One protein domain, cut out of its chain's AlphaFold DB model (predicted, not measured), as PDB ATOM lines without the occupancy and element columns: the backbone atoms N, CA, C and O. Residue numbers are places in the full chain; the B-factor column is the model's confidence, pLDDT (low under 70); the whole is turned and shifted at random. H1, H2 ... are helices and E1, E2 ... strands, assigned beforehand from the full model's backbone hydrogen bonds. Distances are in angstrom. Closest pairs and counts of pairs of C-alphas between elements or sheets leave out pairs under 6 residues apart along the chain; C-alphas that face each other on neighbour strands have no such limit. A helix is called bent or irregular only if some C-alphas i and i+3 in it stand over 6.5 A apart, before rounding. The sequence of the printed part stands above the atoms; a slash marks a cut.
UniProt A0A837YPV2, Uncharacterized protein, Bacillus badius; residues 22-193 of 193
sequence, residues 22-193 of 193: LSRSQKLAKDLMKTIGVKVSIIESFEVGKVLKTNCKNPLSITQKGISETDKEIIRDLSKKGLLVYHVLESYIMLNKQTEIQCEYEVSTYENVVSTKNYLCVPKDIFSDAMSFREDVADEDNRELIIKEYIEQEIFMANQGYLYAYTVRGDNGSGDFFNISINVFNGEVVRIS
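Overview. This is residues 22 to 193 of the 193 residues of an uncharacterized protein of Bacillus badius (UniProt A0A837YPV2). A twisted sheet of five strands forms the core, in three layers, helices on both faces of a sheet: H1 and H2 pack on one face and H3 on the other. Its two longest strands, E3 and E4, run on as a hairpin arm, from whose tip residues 101 to 106 stick out; on the helix side H5 packs on H1 with its residues 151 to 159, and H4 stands across H5 near its residues 143 to 150. A small sheet, E6 E7 E8, sits next to E5 and over H3. The printed part has 172 residues, with five named helices and eight named strands in the chain order H1 H2 E1 E2 H3 E3 E4 H4 H5 E5 E6 E7 E8; the large sheet is mixed, in the order E2 E1 E3 E4 E5, and the class is mixed, helices and strands. The whole is compact, with a radius of gyration of the C-alphas of 18.1 A, and spans 59 by 40 by 34 A.

Arrangement. Begin with the hairpin of E3, residues 83 to 100, and E4, residues 107 to 123: they are antiparallel at 165 degrees, and you find N 89 and O 118 at 2.8 A and N 100 and O 107 at 2.8 A, within hydrogen-bond range. E3 bends by 89 degrees at residue 86, and E4 by 80 degrees at residue 111. Beside E3 look for E1, residues 52 to 55, parallel at 16 degrees, with N 54 and O 88 2.9 A apart. E2, residues 63 to 66, is an edge strand and makes an antiparallel hairpin with E1, N 53 and O 65 standing at 2.9 A. At the other edge E5, residues 165 to 169, is antiparallel to E4, with N 119 and O 166 at 2.8 A. H1, residues 22 to 35, is on this sheet at a height of 9.0 A, over E3 and E4 and along the strands; its closest C-alphas to E4 are those of Ser 25 and Val 122, 6.4 A apart. On the same face H2, residues 40 to 47, lies over E1 at a height of 7.3 A; H1 and H2 form a helical hairpin and only just touch, with 3 pairs of C-alphas within 8 A, the closest being Lys 30 and Ile 43 at 6.5 A. On the opposite face H3, residues 69 to 80, runs across the strands at a height of 9.2 A, and the C-alphas of Ile 75 and Val 85 are its closest to E3, 6.3 A apart. H5, residues 140 to 159, touches H1 with residues 151 to 159 alone, at a shallow tilt of 26 degrees, the same way; the closest C-alphas, those of Leu 32 and Ile 155, are 6.0 A apart. H4, residues 126 to 131, touches H5 about perpendicular at 75 degrees, with C-alphas 127 and 147 closest at 5.7 A. E6, residues 173 to 177, E7, residues 180 to 185, and E8, residues 188 to 192, form a meander, each strand the antiparallel neighbour of the one before; N 175 and O 182 are 3.0 A apart, N 183 and O 191 3.0 A. The closest C-alphas of H3 and E8 are those of Asp 77 and Ile 192, 7.5 A apart. In H1, H2, H3 and H4 every O i to N i+4 pair is within hydrogen-bond range; in H5, 14 of 16 are.

Along the chain. Find C-alpha 83 at (301.943, 134.163, 296.137); from there E3 runs 41.1 A to C-alpha 100 at (288.120, 98.191, 310.395), and E4 returns over 39.7 A. H1 begins at C-alpha 22, (304.482, 137.481, 286.748), and is 19.9 A long; H5 is 29.7 A, and irregular, C-alphas 141 and 144 being 8.2 A apart. H3 and E7 are 16.7 A each.

Size, cuts and confidence. The C-alphas of Gln 102 and Asp 141 are the two farthest apart, 59.9 A. The printed part has no cut and ends at residue 193, the chain's last; no link is long. Mean pLDDT of the printed part is 82.0, with 30 residues under 70, among them 132 to 141 and 172 to 181.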
ATOM      1  N   LEU A  22     305.916 137.417 286.477       77.19
ATOM      2  CA  LEU A  22     304.482 137.481 286.748       77.19
ATOM      3  C   LEU A  22     303.677 136.740 285.667       77.19
ATOM      4  O   LEU A  22     302.773 135.970 285.983       77.19
ATOM      5  N   SER A  23     304.055 136.907 284.399       84.44
ATOM      6  CA  SER A  23     303.412 136.238 283.265       84.44
ATOM      7  C   SER A  23     303.699 134.735 283.229       84.44
ATOM      8  O   SER A  23     302.813 133.956 282.884       84.44
ATOM      9  N   ARG A  24     304.906 134.303 283.617       86.31
ATOM     10  CA  ARG A  24     305.244 132.878 283.785       86.31
ATOM     11  C   ARG A  24     304.415 132.237 284.896       86.31
ATOM     12  O   ARG A  24     303.902 131.144 284.703       86.31
ATOM     13  N   SER A  25     304.212 132.945 286.003       89.19
ATOM     14  CA  SER A  25     303.389 132.496 287.135       89.19
ATOM     15  C   SER A  25     301.919 132.364 286.743       89.19
ATOM     16  O   SER A  25     301.292 131.342 286.998       89.19
ATOM     17  N   GLN A  26     301.372 133.351 286.025       91.19
ATOM     18  CA  GLN A  26     300.020 133.263 285.459       91.19
ATOM     19  C   GLN A  26     299.879 132.093 284.479       91.19
ATOM     20  O   GLN A  26     298.865 131.395 284.485       91.19
ATOM     21  N   LYS A  27     300.902 131.860 283.651       91.25
ATOM     22  CA  LYS A  27     300.928 130.727 282.732       91.25
ATOM     23  C   LYS A  27     300.966 129.389 283.472       91.25
ATOM     24  O   LYS A  27     300.156 128.526 283.152       91.25
ATOM     25  N   LEU A  28     301.839 129.238 284.468       93.06
ATOM     26  CA  LEU A  28     301.900 128.048 285.313       93.06
ATOM     27  C   LEU A  28     300.547 127.796 285.986       93.06
ATOM     28  O   LEU A  28     300.013 126.703 285.865       93.06
ATOM     29  N   ALA A  29     299.942 128.813 286.606       94.19
ATOM     30  CA  ALA A  29     298.617 128.700 287.213       94.19
ATOM     31  C   ALA A  29     297.557 128.199 286.214       94.19
ATOM     32  O   ALA A  29     296.768 127.310 286.533       94.19
ATOM     33  N   LYS A  30     297.564 128.719 284.980       94.38
ATOM     34  CA  LYS A  30     296.681 128.253 283.903       94.38
ATOM     35  C   LYS A  30     296.952 126.800 283.516       94.38
ATOM     36  O   LYS A  30     296.006 126.045 283.297       94.38
ATOM     37  N   ASP A  31     298.216 126.415 283.389       93.75
ATOM     38  CA  ASP A  31     298.588 125.051 283.024       93.75
ATOM     39  C   ASP A  31     298.200 124.073 284.148       93.75
ATOM     40  O   ASP A  31     297.577 123.056 283.863       93.75
ATOM     41  N   LEU A  32     298.400 124.436 285.419       94.31
ATOM     42  CA  LEU A  32     297.920 123.678 286.582       94.31
ATOM     43  C   LEU A  32     296.394 123.537 286.600       94.31
ATOM     44  O   LEU A  32     295.887 122.431 286.772       94.31
ATOM     45  N   MET A  33     295.650 124.626 286.366       93.81
ATOM     46  CA  MET A  33     294.186 124.579 286.259       93.81
ATOM     47  C   MET A  33     293.718 123.586 285.194       93.81
ATOM     48  O   MET A  33     292.770 122.838 285.425       93.81
ATOM     49  N   LYS A  34     294.364 123.573 284.023       94.12
ATOM     50  CA  LYS A  34     294.034 122.628 282.951       94.12
ATOM     51  C   LYS A  34     294.364 121.196 283.346       94.12
ATOM     52  O   LYS A  34     293.535 120.319 283.127       94.12
ATOM     53  N   THR A  35     295.543 120.979 283.928       93.06
ATOM     54  CA  THR A  35     296.021 119.662 284.367       93.06
ATOM     55  C   THR A  35     295.027 118.991 285.311       93.06
ATOM     56  O   THR A  35     294.705 117.823 285.129       93.06
ATOM     57  N   ILE A  36     294.462 119.741 286.259       87.62
ATOM     58  CA  ILE A  36     293.498 119.206 287.236       87.62
ATOM     59  C   ILE A  36     292.031 119.298 286.775       87.62
ATOM     60  O   ILE A  36     291.115 119.081 287.567       87.62
ATOM     61  N   GLY A  37     291.782 119.655 285.511       89.12
ATOM     62  CA  GLY A  37     290.437 119.670 284.929       89.12
ATOM     63  C   GLY A  37     289.517 120.798 285.417       89.12
ATOM     64  O   GLY A  37     288.295 120.635 285.431       89.12
ATOM     65  N   VAL A  38     290.060 121.956 285.811       90.06
ATOM     66  CA  VAL A  38     289.245 123.139 286.140       90.06
ATOM     67  C   VAL A  38     288.451 123.590 284.907       90.06
ATOM     68  O   VAL A  38     288.969 123.633 283.791       90.06
ATOM     69  N   LYS A  39     287.177 123.966 285.099       91.56
ATOM     70  CA  LYS A  39     286.309 124.437 284.004       91.56
ATOM     71  C   LYS A  39     286.919 125.644 283.286       91.56
ATOM     72  O   LYS A  39     287.355 126.593 283.934       91.56
ATOM     73  N   VAL A  40     286.828 125.652 281.954       93.75
ATOM     74  CA  VAL A  40     287.369 126.717 281.086       93.75
ATOM     75  C   VAL A  40     286.895 128.113 281.503       93.75
ATOM     76  O   VAL A  40     287.710 129.022 281.586       93.75
ATOM     77  N   SER A  41     285.627 128.272 281.892       93.19
ATOM     78  CA  SER A  41     285.082 129.558 282.351       93.19
ATOM     79  C   SER A  41     285.771 130.127 283.602       93.19
ATOM     80  O   SER A  41     285.831 131.346 283.784       93.19
ATOM     81  N   ILE A  42     286.305 129.269 284.480       92.88
ATOM     82  CA  ILE A  42     287.108 129.702 285.633       92.88
ATOM     83  C   ILE A  42     288.487 130.161 285.163       92.88
ATOM     84  O   ILE A  42     288.969 131.188 285.634       92.88
ATOM     85  N   ILE A  43     289.093 129.431 284.224       94.69
ATOM     86  CA  ILE A  43     290.393 129.780 283.643       94.69
ATOM     87  C   ILE A  43     290.307 131.153 282.965       94.69
ATOM     88  O   ILE A  43     291.110 132.033 283.253       94.69
ATOM     89  N   GLU A  44     289.288 131.365 282.133       94.50
ATOM     90  CA  GLU A  44     289.029 132.644 281.461       94.50
ATOM     91  C   GLU A  44     288.781 133.779 282.464       94.50
ATOM     92  O   GLU A  44     289.291 134.885 282.297       94.50
ATOM     93  N   SER A  45     288.049 133.503 283.551       93.75
ATOM     94  CA  SER A  45     287.859 134.480 284.630       93.75
ATOM     95  C   SER A  45     289.191 134.870 285.278       93.75
ATOM     96  O   SER A  45     289.438 136.050 285.521       93.75
ATOM     97  N   PHE A  46     290.073 133.901 285.529       94.00
ATOM     98  CA  PHE A  46     291.382 134.171 286.112       94.00
ATOM     99  C   PHE A  46     292.274 135.006 285.187       94.00
ATOM    100  O   PHE A  46     292.943 135.923 285.661       94.00
ATOM    101  N   GLU A  47     292.245 134.751 283.877       90.25
ATOM    102  CA  GLU A  47     293.015 135.523 282.889       90.25
ATOM    103  C   GLU A  47     292.664 137.015 282.888       90.25
ATOM    104  O   GLU A  47     293.540 137.852 282.678       90.25
ATOM    105  N   VAL A  48     291.410 137.362 283.196       92.88
ATOM    106  CA  VAL A  48     290.965 138.759 283.352       92.88
ATOM    107  C   VAL A  48     291.119 139.291 284.785       92.88
ATOM    108  O   VAL A  48     290.550 140.323 285.136       92.88
ATOM    109  N   GLY A  49     291.883 138.596 285.633       89.94
ATOM    110  CA  GLY A  49     292.189 139.006 287.006       89.94
ATOM    111  C   GLY A  49     291.106 138.670 288.034       89.94
ATOM    112  O   GLY A  49     291.141 139.191 289.149       89.94
ATOM    113  N   LYS A  50     290.140 137.807 287.694       93.69
ATOM    114  CA  LYS A  50     289.044 137.414 288.588       93.69
ATOM    115  C   LYS A  50     289.243 135.997 289.123       93.69
ATOM    116  O   LYS A  50     289.063 135.013 288.412       93.69
ATOM    117  N   VAL A  51     289.507 135.886 290.423       94.94
ATOM    118  CA  VAL A  51     289.530 134.592 291.121       94.94
ATOM    119  C   VAL A  51     288.102 134.173 291.472       94.94
ATOM    120  O   VAL A  51     287.324 134.952 292.026       94.94
ATOM    121  N   LEU A  52     287.756 132.928 291.145       95.00
ATOM    122  CA  LEU A  52     286.479 132.316 291.507       95.00
ATOM    123  C   LEU A  52     286.654 131.290 292.618       95.00
ATOM    124  O   LEU A  52     287.736 130.732 292.810       95.00
ATOM    125  N   LYS A  53     285.547 131.020 293.307       94.12
ATOM    126  CA  LYS A  53     285.454 130.010 294.349       94.12
ATOM    127  C   LYS A  53     284.525 128.881 293.928       94.12
ATOM    128  O   LYS A  53     283.395 129.144 293.510       94.12
ATOM    129  N   THR A  54     284.982 127.646 294.096       92.31
ATOM    130  CA  THR A  54     284.171 126.439 293.914       92.31
ATOM    131  C   THR A  54     283.912 125.792 295.264       92.31
ATOM    132  O   THR A  54     284.836 125.564 296.042       92.31
ATOM    133  N   ASN A  55     282.650 125.477 295.538       89.62
ATOM    134  CA  ASN A  55     282.275 124.658 296.680       89.62
ATOM    135  C   ASN A  55     281.993 123.236 296.191       89.62
ATOM    136  O   ASN A  55     281.055 123.019 295.422       89.62
ATOM    137  N   CYS A  56     282.833 122.296 296.621       85.62
ATOM    138  CA  CYS A  56     282.739 120.875 296.293       85.62
ATOM    139  C   CYS A  56     282.393 120.010 297.514       85.62
ATOM    140  O   CYS A  56     282.512 118.791 297.459       85.62
ATOM    141  N   LYS A  57     281.916 120.621 298.610       84.44
ATOM    142  CA  LYS A  57     281.463 119.897 299.808       84.44
ATOM    143  C   LYS A  57     280.309 118.944 299.511       84.44
ATOM    144  O   LYS A  57     280.212 117.896 300.138       84.44
ATOM    145  N   ASN A  58     279.435 119.319 298.575       80.12
ATOM    146  CA  ASN A  58     278.402 118.436 298.054       80.12
ATOM    147  C   ASN A  58     278.814 117.939 296.656       80.12
ATOM    148  O   ASN A  58     278.752 118.723 295.704       80.12
ATOM    149  N   PRO A  59     279.187 116.657 296.497       71.94
ATOM    150  CA  PRO A  59     279.589 116.118 295.199       71.94
ATOM    151  C   PRO A  59     278.447 116.125 294.169       71.94
ATOM    152  O   PRO A  59     278.708 116.143 292.971       71.94
ATOM    153  N   LEU A  60     277.187 116.177 294.617       79.88
ATOM    154  CA  LEU A  60     276.006 116.253 293.750       79.88
ATOM    155  C   LEU A  60     275.647 117.693 293.348       79.88
ATOM    156  O   LEU A  60     274.806 117.900 292.477       79.88
ATOM    157  N   SER A  61     276.253 118.699 293.984       80.12
ATOM    158  CA  SER A  61     275.939 120.109 293.744       80.12
ATOM    159  C   SER A  61     277.191 120.973 293.861       80.12
ATOM    160  O   SER A  61     277.405 121.698 294.836       80.12
ATOM    161  N   ILE A  62     278.038 120.890 292.835       84.00
ATOM    162  CA  ILE A  62     279.229 121.734 292.727       84.00
ATOM    163  C   ILE A  62     278.798 123.129 292.274       84.00
ATOM    164  O   ILE A  62     278.362 123.323 291.138       84.00
ATOM    165  N   THR A  63     278.953 124.113 293.159       86.44
ATOM    166  CA  THR A  63     278.570 125.506 292.890       86.44
ATOM    167  C   THR A  63     279.790 126.401 292.720       86.44
ATOM    168  O   THR A  63     280.823 126.209 293.363       86.44
ATOM    169  N   GLN A  64     279.666 127.391 291.836       88.94
ATOM    170  CA  GLN A  64     280.709 128.367 291.530       88.94
ATOM    171  C   GLN A  64     280.188 129.766 291.832       88.94
ATOM    172  O   GLN A  64     279.093 130.131 291.405       88.94
ATOM    173  N   LYS A  65     280.967 130.548 292.578       92.56
ATOM    174  CA  LYS A  65     280.603 131.913 292.966       92.56
ATOM    175  C   LYS A  65     281.823 132.825 293.025       92.56
ATOM    176  O   LYS A  65     282.968 132.373 292.975       92.56
ATOM    177  N   GLY A  66     281.566 134.127 293.122       92.50
ATOM    178  CA  GLY A  66     282.604 135.099 293.450       92.50
ATOM    179  C   GLY A  66     283.206 134.835 294.834       92.50
ATOM    180  O   GLY A  66     282.569 134.238 295.706       92.50
ATOM    181  N   ILE A  67     284.446 135.276 295.015       92.56
ATOM    182  CA  ILE A  67     285.127 135.297 296.313       92.56
ATOM    183  C   ILE A  67     284.464 136.312 297.265       92.56
ATOM    184  O   ILE A  67     283.949 137.335 296.807       92.56
ATOM    185  N   SER A  68     284.448 136.026 298.572       92.00
ATOM    186  CA  SER A  68     283.959 136.974 299.593       92.00
ATOM    187  C   SER A  68     284.979 138.087 299.879       92.00
ATOM    188  O   SER A  68     286.121 138.006 299.433       92.00
ATOM    189  N   GLU A  69     284.602 139.114 300.653       89.88
ATOM    190  CA  GLU A  69     285.561 140.135 301.117       89.88
ATOM    191  C   GLU A  69     286.697 139.519 301.943       89.88
ATOM    192  O   GLU A  69     287.863 139.798 301.685       89.88
ATOM    193  N   THR A  70     286.381 138.576 302.831       87.25
ATOM    194  CA  THR A  70     287.392 137.813 303.578       87.25
ATOM    195  C   THR A  70     288.349 137.070 302.644       87.25
ATOM    196  O   THR A  70     289.560 137.105 302.833       87.25
ATOM    197  N   ASP A  71     287.827 136.420 301.597       90.75
ATOM    198  CA  ASP A  71     288.667 135.722 300.620       90.75
ATOM    199  C   ASP A  71     289.596 136.726 299.891       90.75
ATOM    200  O   ASP A  71     290.760 136.415 299.641       90.75
ATOM    201  N   LYS A  72     289.123 137.948 299.585       92.31
ATOM    202  CA  LYS A  72     289.943 139.011 298.967       92.31
ATOM    203  C   LYS A  72     291.065 139.491 299.882       92.31
ATOM    204  O   LYS A  72     292.175 139.710 299.399       92.31
ATOM    205  N   GLU A  73     290.793 139.667 301.171       89.69
ATOM    206  CA  GLU A  73     291.807 140.064 302.153       89.69
ATOM    207  C   GLU A  73     292.918 139.018 302.246       89.69
ATOM    208  O   GLU A  73     294.094 139.360 302.128       89.69
ATOM    209  N   ILE A  74     292.538 137.742 302.321       88.75
ATOM    210  CA  ILE A  74     293.476 136.617 302.357       88.75
ATOM    211  C   ILE A  74     294.312 136.575 301.074       88.75
ATOM    212  O   ILE A  74     295.538 136.505 301.135       88.75
ATOM    213  N   ILE A  75     293.681 136.699 299.902       92.19
ATOM    214  CA  ILE A  75     294.392 136.757 298.615       92.19
ATOM    215  C   ILE A  75     295.357 137.950 298.567       92.19
ATOM    216  O   ILE A  75     296.470 137.820 298.054       92.19
ATOM    217  N   ARG A  76     294.974 139.113 299.108       91.81
ATOM    218  CA  ARG A  76     295.841 140.297 299.178       91.81
ATOM    219  C   ARG A  76     297.056 140.050 300.070       91.81
ATOM    220  O   ARG A  76     298.151 140.487 299.718       91.81
ATOM    221  N   ASP A  77     296.890 139.370 301.194       89.44
ATOM    222  CA  ASP A  77     297.999 139.099 302.107       89.44
ATOM    223  C   ASP A  77     298.936 138.020 301.553       89.44
ATOM    224  O   ASP A  77     300.149 138.226 301.536       89.44
ATOM    225  N   LEU A  78     298.397 136.959 300.941       89.94
ATOM    226  CA  LEU A  78     299.183 135.988 300.164       89.94
ATOM    227  C   LEU A  78     299.954 136.675 299.023       89.94
ATOM    228  O   LEU A  78     301.135 136.415 298.801       89.94
ATOM    229  N   SER A  79     299.321 137.641 298.355       91.12
ATOM    230  CA  SER A  79     299.928 138.460 297.304       91.12
ATOM    231  C   SER A  79     301.119 139.292 297.794       91.12
ATOM    232  O   SER A  79     302.113 139.389 297.066       91.12
ATOM    233  N   LYS A  80     301.067 139.855 299.011       89.62
ATOM    234  CA  LYS A  80     302.211 140.551 299.637       89.62
ATOM    235  C   LYS A  80     303.349 139.594 299.984       89.62
ATOM    236  O   LYS A  80     304.504 139.996 299.934       89.62
ATOM    237  N   LYS A  81     303.024 138.336 300.285       85.94
ATOM    238  CA  LYS A  81     303.991 137.265 300.561       85.94
ATOM    239  C   LYS A  81     304.514 136.567 299.303       85.94
ATOM    240  O   LYS A  81     305.136 135.520 299.395       85.94
ATOM    241  N   GLY A  82     304.279 137.145 298.124       88.69
ATOM    242  CA  GLY A  82     304.828 136.628 296.873       88.69
ATOM    243  C   GLY A  82     304.021 135.493 296.246       88.69
ATOM    244  O   GLY A  82     304.510 134.893 295.300       88.69
ATOM    245  N   LEU A  83     302.791 135.225 296.690       90.69
ATOM    246  CA  LEU A  83     301.943 134.163 296.137       90.69
ATOM    247  C   LEU A  83     300.849 134.719 295.215       90.69
ATOM    248  O   LEU A  83     300.228 135.750 295.478       90.69
ATOM    249  N   LEU A  84     300.596 134.024 294.112       93.56
ATOM    250  CA  LEU A  84     299.519 134.293 293.167       93.56
ATOM    251  C   LEU A  84     298.432 133.232 293.338       93.56
ATOM    252  O   LEU A  84     298.601 132.093 292.909       93.56
ATOM    253  N   VAL A  85     297.310 133.614 293.948       95.00
ATOM    254  CA  VAL A  85     296.144 132.733 294.090       95.00
ATOM    255  C   VAL A  85     295.363 132.700 292.789       95.00
ATOM    256  O   VAL A  85     295.005 133.747 292.247       95.00
ATOM    257  N   TYR A  86     295.066 131.495 292.319       95.12
ATOM    258  CA  TYR A  86     294.395 131.289 291.044       95.12
ATOM    259  C   TYR A  86     293.003 130.665 291.189       95.12
ATOM    260  O   TYR A  86     292.135 130.891 290.346       95.12
ATOM    261  N   HIS A  87     292.732 129.951 292.285       95.38
ATOM    262  CA  HIS A  87     291.402 129.418 292.575       95.38
ATOM    263  C   HIS A  87     291.180 129.201 294.077       95.38
ATOM    264  O   HIS A  87     292.130 128.942 294.812       95.38
ATOM    265  N   VAL A  88     289.922 129.267 294.529       94.12
ATOM    266  CA  VAL A  88     289.537 128.916 295.906       94.12
ATOM    267  C   VAL A  88     288.634 127.686 295.892       94.12
ATOM    268  O   VAL A  88     287.614 127.671 295.203       94.12
ATOM    269  N   LEU A  89     288.987 126.672 296.679       91.31
ATOM    270  CA  LEU A  89     288.244 125.420 296.816       91.31
ATOM    271  C   LEU A  89     287.745 125.236 298.251       91.31
ATOM    272  O   LEU A  89     288.540 125.146 299.181       91.31
ATOM    273  N   GLU A  90     286.432 125.135 298.435       89.75
ATOM    274  CA  GLU A  90     285.828 124.704 299.701       89.75
ATOM    275  C   GLU A  90     285.538 123.201 299.638       89.75
ATOM    276  O   GLU A  90     284.695 122.773 298.846       89.75
ATOM    277  N   SER A  91     286.209 122.416 300.481       85.69
ATOM    278  CA  SER A  91     286.136 120.949 300.497       85.69
ATOM    279  C   SER A  91     286.113 120.396 301.929       85.69
ATOM    280  O   SER A  91     286.031 121.148 302.906       85.69
ATOM    281  N   TYR A  92     286.166 119.070 302.055       83.94
ATOM    282  CA  TYR A  92     286.413 118.373 303.313       83.94
ATOM    283  C   TYR A  92     287.750 117.644 303.249       83.94
ATOM    284  O   TYR A  92     288.128 117.137 302.193       83.94
ATOM    285  N   ILE A  93     288.432 117.564 304.386       81.25
ATOM    286  CA  ILE A  93     289.519 116.611 304.604       81.25
ATOM    287  C   ILE A  93     289.040 115.567 305.608       81.25
ATOM    288  O   ILE A  93     288.368 115.902 306.585       81.25
ATOM    289  N   MET A  94     289.364 114.306 305.346       80.25
ATOM    290  CA  MET A  94     289.098 113.208 306.267       80.25
ATOM    291  C   MET A  94     290.401 112.890 306.997       80.25
ATOM    292  O   MET A  94     291.412 112.588 306.363       80.25
ATOM    293  N   LEU A  95     290.393 113.025 308.317       78.50
ATOM    294  CA  LEU A  95     291.545 112.800 309.181       78.50
ATOM    295  C   LEU A  95     291.352 111.518 309.990       78.50
ATOM    296  O   LEU A  95     290.222 111.098 310.243       78.50
ATOM    297  N   ASN A  96     292.474 110.929 310.407       78.62
ATOM    298  CA  ASN A  96     292.531 109.723 311.236       78.62
ATOM    299  C   ASN A  96     291.747 108.551 310.625       78.62
ATOM    300  O   ASN A  96     290.761 108.078 311.190       78.62
ATOM    301  N   LYS A  97     292.180 108.097 309.442       79.62
ATOM    302  CA  LYS A  97     291.660 106.869 308.831       79.62
ATOM    303  C   LYS A  97     291.940 105.691 309.769       79.62
ATOM    304  O   LYS A  97     293.102 105.411 310.061       79.62
ATOM    305  N   GLN A  98     290.898 104.990 310.192       75.62
ATOM    306  CA  GLN A  98     290.997 103.713 310.881       75.62
ATOM    307  C   GLN A  98     290.514 102.609 309.949       75.62
ATOM    308  O   GLN A  98     289.431 102.693 309.374       75.62
ATOM    309  N   THR A  99     291.334 101.578 309.776       73.25
ATOM    310  CA  THR A  99     290.939 100.379 309.035       73.25
ATOM    311  C   THR A  99     290.188  99.452 309.981       73.25
ATOM    312  O   THR A  99     290.695  99.095 311.044       73.25
ATOM    313  N   GLU A 100     288.981  99.057 309.602       70.75
ATOM    314  CA  GLU A 100     288.120  98.191 310.395       70.75
ATOM    315  C   GLU A 100     288.491  96.726 310.117       70.75
ATOM    316  O   GLU A 100     288.146  96.147 309.092       70.75
ATOM    317  N   ILE A 101     289.263  96.127 311.030       65.25
ATOM    318  CA  ILE A 101     289.902  94.806 310.843       65.25
ATOM    319  C   ILE A 101     288.886  93.642 310.942       65.25
ATOM    320  O   ILE A 101     289.214  92.496 310.652       65.25
ATOM    321  N   GLN A 102     287.641  93.910 311.351       71.19
ATOM    322  CA  GLN A 102     286.626  92.881 311.631       71.19
ATOM    323  C   GLN A 102     285.715  92.534 310.441       71.19
ATOM    324  O   GLN A 102     284.887  91.633 310.564       71.19
ATOM    325  N   CYS A 103     285.849  93.213 309.299       64.75
ATOM    326  CA  CYS A 103     285.057  92.923 308.104       64.75
ATOM    327  C   CYS A 103     285.813  92.019 307.120       64.75
ATOM    328  O   CYS A 103     287.020  92.148 306.937       64.75
ATOM    329  N   GLU A 104     285.080  91.149 306.415       74.88
ATOM    330  CA  GLU A 104     285.608  90.384 305.266       74.88
ATOM    331  C   GLU A 104     286.074  91.294 304.110       74.88
ATOM    332  O   GLU A 104     286.816  90.856 303.232       74.88
ATOM    333  N   TYR A 105     285.658  92.564 304.122       73.31
ATOM    334  CA  TYR A 105     286.027  93.600 303.161       73.31
ATOM    335  C   TYR A 105     286.809  94.713 303.862       73.31
ATOM    336  O   TYR A 105     286.540  95.015 305.024       73.31
ATOM    337  N   GLU A 106     287.739  95.361 303.154       66.88
ATOM    338  CA  GLU A 106     288.443  96.540 303.673       66.88
ATOM    339  C   GLU A 106     287.445  97.694 303.855       66.88
ATOM    340  O   GLU A 106     287.111  98.416 302.914       66.88
ATOM    341  N   VAL A 107     286.953  97.858 305.083       72.94
ATOM    342  CA  VAL A 107     286.143  99.004 305.493       72.94
ATOM    343  C   VAL A 107     287.050  99.961 306.249       72.94
ATOM    344  O   VAL A 107     287.897  99.560 307.045       72.94
ATOM    345  N   SER A 108     286.941 101.250 305.948       72.81
ATOM    346  CA  SER A 108     287.685 102.287 306.652       72.81
ATOM    347  C   SER A 108     286.732 103.340 307.174       72.81
ATOM    348  O   SER A 108     285.891 103.847 306.430       72.81
ATOM    349  N   THR A 109     286.898 103.688 308.441       73.38
ATOM    350  CA  THR A 109     286.206 104.798 309.083       73.38
ATOM    351  C   THR A 109     287.176 105.966 309.231       73.38
ATOM    352  O   THR A 109     288.397 105.804 309.214       73.38
ATOM    353  N   TYR A 110     286.640 107.178 309.317       74.38
ATOM    354  CA  TYR A 110     287.424 108.380 309.575       74.38
ATOM    355  C   TYR A 110     286.868 109.008 310.841       74.38
ATOM    356  O   TYR A 110     285.665 109.257 310.911       74.38
ATOM    357  N   GLU A 111     287.718 109.258 311.833       67.50
ATOM    358  CA  GLU A 111     287.244 109.838 313.096       67.50
ATOM    359  C   GLU A 111     286.781 111.284 312.913       67.50
ATOM    360  O   GLU A 111     285.856 111.728 313.588       67.50
ATOM    361  N   ASN A 112     287.416 112.023 311.996       74.75
ATOM    362  CA  ASN A 112     287.219 113.460 311.867       74.75
ATOM    363  C   ASN A 112     287.054 113.881 310.405       74.75
ATOM    364  O   ASN A 112     287.936 113.667 309.573       74.75
ATOM    365  N   VAL A 113     285.942 114.555 310.103       78.12
ATOM    366  CA  VAL A 113     285.703 115.220 308.816       78.12
ATOM    367  C   VAL A 113     285.766 116.726 309.041       78.12
ATOM    368  O   VAL A 113     284.885 117.308 309.670       78.12
ATOM    369  N   VAL A 114     286.813 117.369 308.524       82.12
ATOM    370  CA  VAL A 114     287.077 118.795 308.752       82.12
ATOM    371  C   VAL A 114     286.798 119.582 307.480       82.12
ATOM    372  O   VAL A 114     287.301 119.269 306.401       82.12
ATOM    373  N   SER A 115     285.991 120.634 307.597       84.12
ATOM    374  CA  SER A 115     285.790 121.590 306.510       84.12
ATOM    375  C   SER A 115     287.078 122.366 306.261       84.12
ATOM    376  O   SER A 115     287.626 122.964 307.184       84.12
ATOM    377  N   THR A 116     287.499 122.452 305.003       85.25
ATOM    378  CA  THR A 116     288.656 123.257 304.607       85.25
ATOM    379  C   THR A 116     288.311 124.237 303.502       85.25
ATOM    380  O   THR A 116     287.391 124.035 302.703       85.25
ATOM    381  N   LYS A 117     289.071 125.327 303.472       89.25
ATOM    382  CA  LYS A 117     289.107 126.271 302.367       89.25
ATOM    383  C   LYS A 117     290.545 126.364 301.875       89.25
ATOM    384  O   LYS A 117     291.431 126.772 302.617       89.25
ATOM    385  N   ASN A 118     290.760 125.976 300.629       88.56
ATOM    386  CA  ASN A 118     292.071 125.846 300.010       88.56
ATOM    387  C   ASN A 118     292.238 126.948 298.966       88.56
ATOM    388  O   ASN A 118     291.444 127.048 298.029       88.56
ATOM    389  N   TYR A 119     293.262 127.776 299.130       92.81
ATOM    390  CA  TYR A 119     293.646 128.819 298.187       92.81
ATOM    391  C   TYR A 119     294.774 128.265 297.323       92.81
ATOM    392  O   TYR A 119     295.932 128.239 297.741       92.81
ATOM    393  N   LEU A 120     294.419 127.778 296.136       93.44
ATOM    394  CA  LEU A 120     295.386 127.235 295.192       93.44
ATOM    395  C   LEU A 120     296.234 128.372 294.633       93.44
ATOM    396  O   LEU A 120     295.688 129.379 294.164       93.44
ATOM    397  N   CYS A 121     297.553 128.231 294.702       92.94
ATOM    398  CA  CYS A 121     298.461 129.315 294.366       92.94
ATOM    399  C   CYS A 121     299.778 128.833 293.764       92.94
ATOM    400  O   CYS A 121     300.088 127.650 293.772       92.94
ATOM    401  N   VAL A 122     300.524 129.781 293.204       92.62
ATOM    402  CA  VAL A 122     301.891 129.610 292.693       92.62
ATOM    403  C   VAL A 122     302.742 130.794 293.159       92.62
ATOM    404  O   VAL A 122     302.175 131.865 293.409       92.62
ATOM    405  N   PRO A 123     304.074 130.678 293.260       90.38
ATOM    406  CA  PRO A 123     304.921 131.837 293.528       90.38
ATOM    407  C   PRO A 123     304.844 132.845 292.375       90.38
ATOM    408  O   PRO A 123     304.741 132.474 291.209       90.38
ATOM    409  N   LYS A 124     304.907 134.140 292.695       89.31
ATOM    410  CA  LYS A 124     305.024 135.243 291.724       89.31
ATOM    411  C   LYS A 124     306.432 135.364 291.152       89.31
ATOM    412  O   LYS A 124     306.595 135.853 290.032       89.31
ATOM    413  N   ASP A 125     307.426 134.961 291.938       86.88
ATOM    414  CA  ASP A 125     308.815 134.816 291.522       86.88
ATOM    415  C   ASP A 125     309.225 133.346 291.638       86.88
ATOM    416  O   ASP A 125     309.784 132.903 292.639       86.88
ATOM    417  N   ILE A 126     308.911 132.587 290.585       85.12
ATOM    418  CA  ILE A 126     309.227 131.156 290.472       85.12
ATOM    419  C   ILE A 126     310.726 130.891 290.655       85.12
ATOM    420  O   ILE A 126     311.103 129.844 291.163       85.12
ATOM    421  N   PHE A 127     311.593 131.819 290.238       82.25
ATOM    422  CA  PHE A 127     313.029 131.596 290.349       82.25
ATOM    423  C   PHE A 127     313.488 131.668 291.802       82.25
ATOM    424  O   PHE A 127     314.157 130.752 292.265       82.25
ATOM    425  N   SER A 128     313.094 132.721 292.522       79.62
ATOM    426  CA  SER A 128     313.442 132.843 293.940       79.62
ATOM    427  C   SER A 128     312.906 131.667 294.761       79.62
ATOM    428  O   SER A 128     313.600 131.189 295.653       79.62
ATOM    429  N   ASP A 129     311.696 131.191 294.450       78.38
ATOM    430  CA  ASP A 129     311.096 130.031 295.117       78.38
ATOM    431  C   ASP A 129     311.871 128.740 294.809       78.38
ATOM    432  O   ASP A 129     312.276 128.029 295.726       78.38
ATOM    433  N   ALA A 130     312.195 128.483 293.537       73.00
ATOM    434  CA  ALA A 130     312.957 127.304 293.120       73.00
ATOM    435  C   ALA A 130     314.371 127.247 293.730       73.00
ATOM    436  O   ALA A 130     314.873 126.163 294.026       73.00
ATOM    437  N   MET A 131     315.003 128.404 293.944       73.06
ATOM    438  CA  MET A 131     316.322 128.492 294.579       73.06
ATOM    439  C   MET A 131     316.282 128.241 296.089       73.06
ATOM    440  O   MET A 131     317.271 127.773 296.641       73.06
ATOM    441  N   SER A 132     315.149 128.486 296.759       67.06
ATOM    442  CA  SER A 132     315.026 128.279 298.214       67.06
ATOM    443  C   SER A 132     315.228 126.824 298.656       67.06
ATOM    444  O   SER A 132     315.534 126.568 299.816       67.06
ATOM    445  N   PHE A 133     315.109 125.878 297.720       63.88
ATOM    446  CA  PHE A 133     315.289 124.444 297.952       63.88
ATOM    447  C   PHE A 133     316.658 123.912 297.498       63.88
ATOM    448  O   PHE A 133     316.903 122.710 297.600       63.88
ATOM    449  N   ARG A 134     317.543 124.765 296.960       63.25
ATOM    450  CA  ARG A 134     318.867 124.368 296.454       63.25
ATOM    451  C   ARG A 134     319.958 125.172 297.160       63.25
ATOM    452  O   ARG A 134     320.281 126.274 296.733       63.25
ATOM    453  N   GLU A 135     320.544 124.597 298.210       55.81
ATOM    454  CA  GLU A 135     321.645 125.220 298.973       55.81
ATOM    455  C   GLU A 135     322.940 125.385 298.144       55.81
ATOM    456  O   GLU A 135     323.759 126.248 298.455       55.81
ATOM    457  N   ASP A 136     323.088 124.642 297.038       55.06
ATOM    458  CA  ASP A 136     324.382 124.462 296.355       55.06
ATOM    459  C   ASP A 136     324.485 125.116 294.962       55.06
ATOM    460  O   ASP A 136     325.503 124.981 294.279       55.06
ATOM    461  N   VAL A 137     323.441 125.803 294.486       54.62
ATOM    462  CA  VAL A 137     323.428 126.384 293.131       54.62
ATOM    463  C   VAL A 137     323.691 127.882 293.230       54.62
ATOM    464  O   VAL A 137     322.788 128.671 293.462       54.62
ATOM    465  N   ALA A 138     324.951 128.283 293.082       51.78
ATOM    466  CA  ALA A 138     325.363 129.688 293.157       51.78
ATOM    467  C   ALA A 138     325.396 130.410 291.795       51.78
ATOM    468  O   ALA A 138     325.696 131.599 291.761       51.78
ATOM    469  N   ASP A 139     325.093 129.728 290.683       56.56
ATOM    470  CA  ASP A 139     325.255 130.307 289.344       56.56
ATOM    471  C   ASP A 139     323.929 130.765 288.718       56.56
ATOM    472  O   ASP A 139     323.040 129.961 288.415       56.56
ATOM    473  N   GLU A 140     323.821 132.074 288.465       55.38
ATOM    474  CA  GLU A 140     322.724 132.690 287.700       55.38
ATOM    475  C   GLU A 140     322.638 132.145 286.259       55.38
ATOM    476  O   GLU A 140     321.564 132.186 285.645       55.38
ATOM    477  N   ASP A 141     323.730 131.564 285.748       57.59
ATOM    478  CA  ASP A 141     323.889 131.077 284.372       57.59
ATOM    479  C   ASP A 141     322.948 129.914 283.993       57.59
ATOM    480  O   ASP A 141     322.776 129.620 282.810       57.59
ATOM    481  N   ASN A 142     322.251 129.294 284.958       74.44
ATOM    482  CA  ASN A 142     321.258 128.232 284.713       74.44
ATOM    483  C   ASN A 142     319.811 128.607 285.082       74.44
ATOM    484  O   ASN A 142     318.938 127.739 285.197       74.44
ATOM    485  N   ARG A 143     319.512 129.905 285.221       77.19
ATOM    486  CA  ARG A 143     318.185 130.411 285.616       77.19
ATOM    487  C   ARG A 143     317.021 129.850 284.797       77.19
ATOM    488  O   ARG A 143     315.967 129.547 285.353       77.19
ATOM    489  N   GLU A 144     317.185 129.709 283.484       79.00
ATOM    490  CA  GLU A 144     316.134 129.163 282.615       79.00
ATOM    491  C   GLU A 144     315.845 127.687 282.900       79.00
ATOM    492  O   GLU A 144     314.679 127.293 282.964       79.00
ATOM    493  N   LEU A 145     316.897 126.892 283.099       82.69
ATOM    494  CA  LEU A 145     316.788 125.468 283.397       82.69
ATOM    495  C   LEU A 145     316.066 125.248 284.731       82.69
ATOM    496  O   LEU A 145     315.139 124.450 284.797       82.69
ATOM    497  N   ILE A 146     316.416 126.027 285.754       83.44
ATOM    498  CA  ILE A 146     315.829 125.920 287.098       83.44
ATOM    499  C   ILE A 146     314.326 126.224 287.073       83.44
ATOM    500  O   ILE A 146     313.522 125.465 287.610       83.44
ATOM    501  N   ILE A 147     313.921 127.305 286.399       84.12
ATOM    502  CA  ILE A 147     312.498 127.659 286.263       84.12
ATOM    503  C   ILE A 147     311.747 126.575 285.488       84.12
ATOM    504  O   ILE A 147     310.605 126.250 285.817       84.12
ATOM    505  N   LYS A 148     312.366 126.026 284.439       85.75
ATOM    506  CA  LYS A 148     311.770 124.955 283.640       85.75
ATOM    507  C   LYS A 148     311.534 123.700 284.479       85.75
ATOM    508  O   LYS A 148     310.420 123.186 284.458       85.75
ATOM    509  N   GLU A 149     312.549 123.243 285.209       87.06
ATOM    510  CA  GLU A 149     312.471 122.070 286.088       87.06
ATOM    511  C   GLU A 149     311.384 122.248 287.151       87.06
ATOM    512  O   GLU A 149     310.574 121.346 287.349       87.06
ATOM    513  N   TYR A 150     311.294 123.435 287.759       88.56
ATOM    514  CA  TYR A 150     310.232 123.755 288.713       88.56
ATOM    515  C   TYR A 150     308.836 123.624 288.086       88.56
ATOM    516  O   TYR A 150     307.969 122.943 288.624       88.56
ATOM    517  N   ILE A 151     308.605 124.237 286.918       90.38
ATOM    518  CA  ILE A 151     307.304 124.159 286.232       90.38
ATOM    519  C   ILE A 151     306.954 122.706 285.869       90.38
ATOM    520  O   ILE A 151     305.797 122.302 285.981       90.38
ATOM    521  N   GLU A 152     307.936 121.925 285.412       90.50
ATOM    522  CA  GLU A 152     307.760 120.499 285.105       90.50
ATOM    523  C   GLU A 152     307.361 119.700 286.335       90.50
ATOM    524  O   GLU A 152     306.406 118.923 286.272       90.50
ATOM    525  N   GLN A 153     308.053 119.931 287.446       90.75
ATOM    526  CA  GLN A 153     307.765 119.294 288.716       90.75
ATOM    527  C   GLN A 153     306.361 119.646 289.209       90.75
ATOM    528  O   GLN A 153     305.600 118.738 289.526       90.75
ATOM    529  N   GLU A 154     305.966 120.919 289.199       91.69
ATOM    530  CA  GLU A 154     304.632 121.338 289.646       91.69
ATOM    531  C   GLU A 154     303.512 120.704 288.807       91.69
ATOM    532  O   GLU A 154     302.524 120.204 289.342       91.69
ATOM    533  N   ILE A 155     303.672 120.652 287.479       92.56
ATOM    534  CA  ILE A 155     302.703 119.982 286.598       92.56
ATOM    535  C   ILE A 155     302.679 118.472 286.858       92.56
ATOM    536  O   ILE A 155     301.607 117.860 286.860       92.56
ATOM    537  N   PHE A 156     303.840 117.851 287.065       92.06
ATOM    538  CA  PHE A 156     303.927 116.434 287.404       92.06
ATOM    539  C   PHE A 156     303.205 116.135 288.725       92.06
ATOM    540  O   PHE A 156     302.353 115.249 288.762       92.06
ATOM    541  N   MET A 157     303.467 116.920 289.770       91.94
ATOM    542  CA  MET A 157     302.823 116.796 291.079       91.94
ATOM    543  C   MET A 157     301.308 117.002 290.984       91.94
ATOM    544  O   MET A 157     300.548 116.206 291.539       91.94
ATOM    545  N   ALA A 158     300.854 117.975 290.191       89.94
ATOM    546  CA  ALA A 158     299.433 118.208 289.947       89.94
ATOM    547  C   ALA A 158     298.735 117.008 289.291       89.94
ATOM    548  O   ALA A 158     297.613 116.675 289.672       89.94
ATOM    549  N   ASN A 159     299.397 116.312 288.359       89.00
ATOM    550  CA  ASN A 159     298.873 115.069 287.774       89.00
ATOM    551  C   ASN A 159     298.749 113.934 288.801       89.00
ATOM    552  O   ASN A 159     297.910 113.054 288.638       89.00
ATOM    553  N   GLN A 160     299.563 113.957 289.859       86.62
ATOM    554  CA  GLN A 160     299.471 113.022 290.984       86.62
ATOM    555  C   GLN A 160     298.455 113.474 292.052       86.62
ATOM    556  O   GLN A 160     298.285 112.803 293.067       86.62
ATOM    557  N   GLY A 161     297.768 114.603 291.842       80.00
ATOM    558  CA  GLY A 161     296.794 115.161 292.782       80.00
ATOM    559  C   GLY A 161     297.395 116.053 293.873       80.00
ATOM    560  O   GLY A 161     296.671 116.466 294.778       80.00
ATOM    561  N   TYR A 162     298.685 116.387 293.790       84.69
ATOM    562  CA  TYR A 162     299.340 117.306 294.718       84.69
ATOM    563  C   TYR A 162     299.365 118.717 294.137       84.69
ATOM    564  O   TYR A 162     299.895 118.950 293.055       84.69
ATOM    565  N   LEU A 163     298.795 119.671 294.868       85.25
ATOM    566  CA  LEU A 163     298.774 121.077 294.485       85.25
ATOM    567  C   LEU A 163     299.304 121.937 295.615       85.25
ATOM    568  O   LEU A 163     299.012 121.692 296.788       85.25
ATOM    569  N   TYR A 164     299.997 123.000 295.235       86.25
ATOM    570  CA  TYR A 164     300.386 124.035 296.167       86.25
ATOM    571  C   TYR A 164     299.154 124.844 296.603       86.25
ATOM    572  O   TYR A 164     298.507 125.545 295.812       86.25
ATOM    573  N   ALA A 165     298.781 124.700 297.873       87.00
ATOM    574  CA  ALA A 165     297.573 125.291 298.421       87.00
ATOM    575  C   ALA A 165     297.808 125.824 299.832       87.00
ATOM    576  O   ALA A 165     298.285 125.109 300.709       87.00
ATOM    577  N   TYR A 166     297.383 127.063 300.065       85.06
ATOM    578  CA  TYR A 166     297.243 127.594 301.413       85.06
ATOM    579  C   TYR A 166     295.891 127.139 301.977       85.06
ATOM    580  O   TYR A 166     294.834 127.535 301.475       85.06
ATOM    581  N   THR A 167     295.912 126.267 302.986       83.44
ATOM    582  CA  THR A 167     294.709 125.637 303.546       83.44
ATOM    583  C   THR A 167     294.301 126.282 304.861       83.44
ATOM    584  O   THR A 167     295.035 126.253 305.844       83.44
ATOM    585  N   VAL A 168     293.073 126.789 304.908       81.12
ATOM    586  CA  VAL A 168     292.416 127.233 306.137       81.12
ATOM    587  C   VAL A 168     291.492 126.118 306.615       81.12
ATOM    588  O   VAL A 168     290.576 125.715 305.888       81.12
ATOM    589  N   ARG A 169     291.723 125.616 307.830       76.00
ATOM    590  CA  ARG A 169     290.805 124.678 308.486       76.00
ATOM    591  C   ARG A 169     289.687 125.449 309.185       76.00
ATOM    592  O   ARG A 169     289.905 126.561 309.646       76.00
ATOM    593  N   GLY A 170     288.474 124.905 309.166       65.81
ATOM    594  CA  GLY A 170     287.288 125.566 309.720       65.81
ATOM    595  C   GLY A 170     287.104 125.396 311.231       65.81
ATOM    596  O   GLY A 170     286.156 125.947 311.779       65.81
ATOM    597  N   ASP A 171     287.952 124.618 311.893       70.25
ATOM    598  CA  ASP A 171     287.982 124.447 313.341       70.25
ATOM    599  C   ASP A 171     288.848 125.524 314.017       70.25
ATOM    600  O   ASP A 171     289.735 126.119 313.405       70.25
ATOM    601  N   ASN A 172     288.551 125.818 315.287       67.75
ATOM    602  CA  ASN A 172     289.340 126.765 316.076       67.75
ATOM    603  C   ASN A 172     290.786 126.283 316.161       67.75
ATOM    604  O   ASN A 172     291.031 125.152 316.582       67.75
ATOM    605  N   GLY A 173     291.743 127.141 315.818       67.75
ATOM    606  CA  GLY A 173     293.143 126.753 315.887       67.75
ATOM    607  C   GLY A 173     294.107 127.720 315.222       67.75
ATOM    608  O   GLY A 173     293.720 128.670 314.538       67.75
ATOM    609  N   SER A 174     295.385 127.436 315.440       66.44
ATOM    610  CA  SER A 174     296.508 128.071 314.764       66.44
ATOM    611  C   SER A 174     297.179 127.066 313.832       66.44
ATOM    612  O   SER A 174     297.321 125.896 314.186       66.44
ATOM    613  N   GLY A 175     297.608 127.510 312.656       63.84
ATOM    614  CA  GLY A 175     298.368 126.681 311.724       63.84
ATOM    615  C   GLY A 175     299.419 127.501 310.997       63.84
ATOM    616  O   GLY A 175     299.212 128.689 310.768       63.84
ATOM    617  N   ASP A 176     300.519 126.856 310.624       59.47
ATOM    618  CA  ASP A 176     301.595 127.478 309.860       59.47
ATOM    619  C   ASP A 176     301.652 126.887 308.446       59.47
ATOM    620  O   ASP A 176     301.538 125.676 308.245       59.47
ATOM    621  N   PHE A 177     301.832 127.757 307.458       62.69
ATOM    622  CA  PHE A 177     302.124 127.419 306.071       62.69
ATOM    623  C   PHE A 177     303.348 128.226 305.638       62.69
ATOM    624  O   PHE A 177     303.251 129.436 305.449       62.69
ATOM    625  N   PHE A 178     304.508 127.578 305.501       68.00
ATOM    626  CA  PHE A 178     305.802 128.259 305.331       68.00
ATOM    627  C   PHE A 178     306.039 129.304 306.438       68.00
ATOM    628  O   PHE A 178     306.048 128.970 307.616       68.00
ATOM    629  N   ASN A 179     306.211 130.572 306.067       63.50
ATOM    630  CA  ASN A 179     306.363 131.722 306.959       63.50
ATOM    631  C   ASN A 179     305.029 132.462 307.188       63.50
ATOM    632  O   ASN A 179     305.011 133.675 307.423       63.50
ATOM    633  N   ILE A 180     303.902 131.770 307.015       68.25
ATOM    634  CA  ILE A 180     302.556 132.315 307.164       68.25
ATOM    635  C   ILE A 180     301.865 131.617 308.321       68.25
ATOM    636  O   ILE A 180     301.547 130.439 308.219       68.25
ATOM    637  N   SER A 181     301.580 132.364 309.382       69.62
ATOM    638  CA  SER A 181     300.816 131.857 310.520       69.62
ATOM    639  C   SER A 181     299.369 132.315 310.423       69.62
ATOM    640  O   SER A 181     299.088 133.501 310.221       69.62
ATOM    641  N   ILE A 182     298.444 131.377 310.601       72.56
ATOM    642  CA  ILE A 182     296.997 131.578 310.507       72.56
ATOM    643  C   ILE A 182     296.376 131.329 311.867       72.56
ATOM    644  O   ILE A 182     296.702 130.338 312.514       72.56
ATOM    645  N   ASN A 183     295.427 132.172 312.262       76.12
ATOM    646  CA  ASN A 183     294.532 131.882 313.377       76.12
ATOM    647  C   ASN A 183     293.081 131.881 312.903       76.12
ATOM    648  O   ASN A 183     292.643 132.822 312.230       76.12
ATOM    649  N   VAL A 184     292.347 130.837 313.283       74.81
ATOM    650  CA  VAL A 184     290.930 130.645 312.979       74.81
ATOM    651  C   VAL A 184     290.134 130.580 314.275       74.81
ATOM    652  O   VAL A 184     290.492 129.854 315.203       74.81
ATOM    653  N   PHE A 185     289.041 131.337 314.324       71.81
ATOM    654  CA  PHE A 185     288.086 131.345 315.421       71.81
ATOM    655  C   PHE A 185     286.660 131.298 314.863       71.81
ATOM    656  O   PHE A 185     286.294 132.086 313.998       71.81
ATOM    657  N   ASN A 186     285.861 130.346 315.333       67.31
ATOM    658  CA  ASN A 186     284.520 130.010 314.855       67.31
ATOM    659  C   ASN A 186     284.433 129.816 313.330       67.31
ATOM    660  O   ASN A 186     283.464 130.222 312.694       67.31
ATOM    661  N   GLY A 187     285.461 129.205 312.733       63.12
ATOM    662  CA  GLY A 187     285.553 129.007 311.284       63.12
ATOM    663  C   GLY A 187     285.883 130.267 310.479       63.12
ATOM    664  O   GLY A 187     285.942 130.199 309.249       63.12
ATOM    665  N   GLU A 188     286.141 131.395 311.146       66.81
ATOM    666  CA  GLU A 188     286.576 132.645 310.530       66.81
ATOM    667  C   GLU A 188     288.065 132.904 310.773       66.81
ATOM    668  O   GLU A 188     288.590 132.700 311.868       66.81
ATOM    669  N   VAL A 189     288.768 133.363 309.733       70.69
ATOM    670  CA  VAL A 189     290.177 133.755 309.844       70.69
ATOM    671  C   VAL A 189     290.250 135.088 310.578       70.69
ATOM    672  O   VAL A 189     289.754 136.093 310.077       70.69
ATOM    673  N   VAL A 190     290.900 135.098 311.740       74.44
ATOM    674  CA  VAL A 190     291.054 136.296 312.581       74.44
ATOM    675  C   VAL A 190     292.434 136.941 312.455       74.44
ATOM    676  O   VAL A 190     292.589 138.117 312.778       74.44
ATOM    677  N   ARG A 191     293.451 136.206 311.978       69.31
ATOM    678  CA  ARG A 191     294.798 136.755 311.756       69.31
ATOM    679  C   ARG A 191     295.591 135.959 310.724       69.31
ATOM    680  O   ARG A 191     295.608 134.731 310.783       69.31
ATOM    681  N   ILE A 192     296.307 136.686 309.867       71.12
ATOM    682  CA  ILE A 192     297.389 136.188 309.012       71.12
ATOM    683  C   ILE A 192     298.625 137.035 309.324       71.12
ATOM    684  O   ILE A 192     298.579 138.258 309.181       71.12
ATOM    685  N   SER A 193     299.701 136.407 309.799       67.69
ATOM    686  CA  SER A 193     301.000 137.054 310.067       67.69
ATOM    687  C   SER A 193     302.109 136.415 309.266       67.69
ATOM    688  O   SER A 193     302.036 135.198 308.999       67.69
TER     689      SER A 193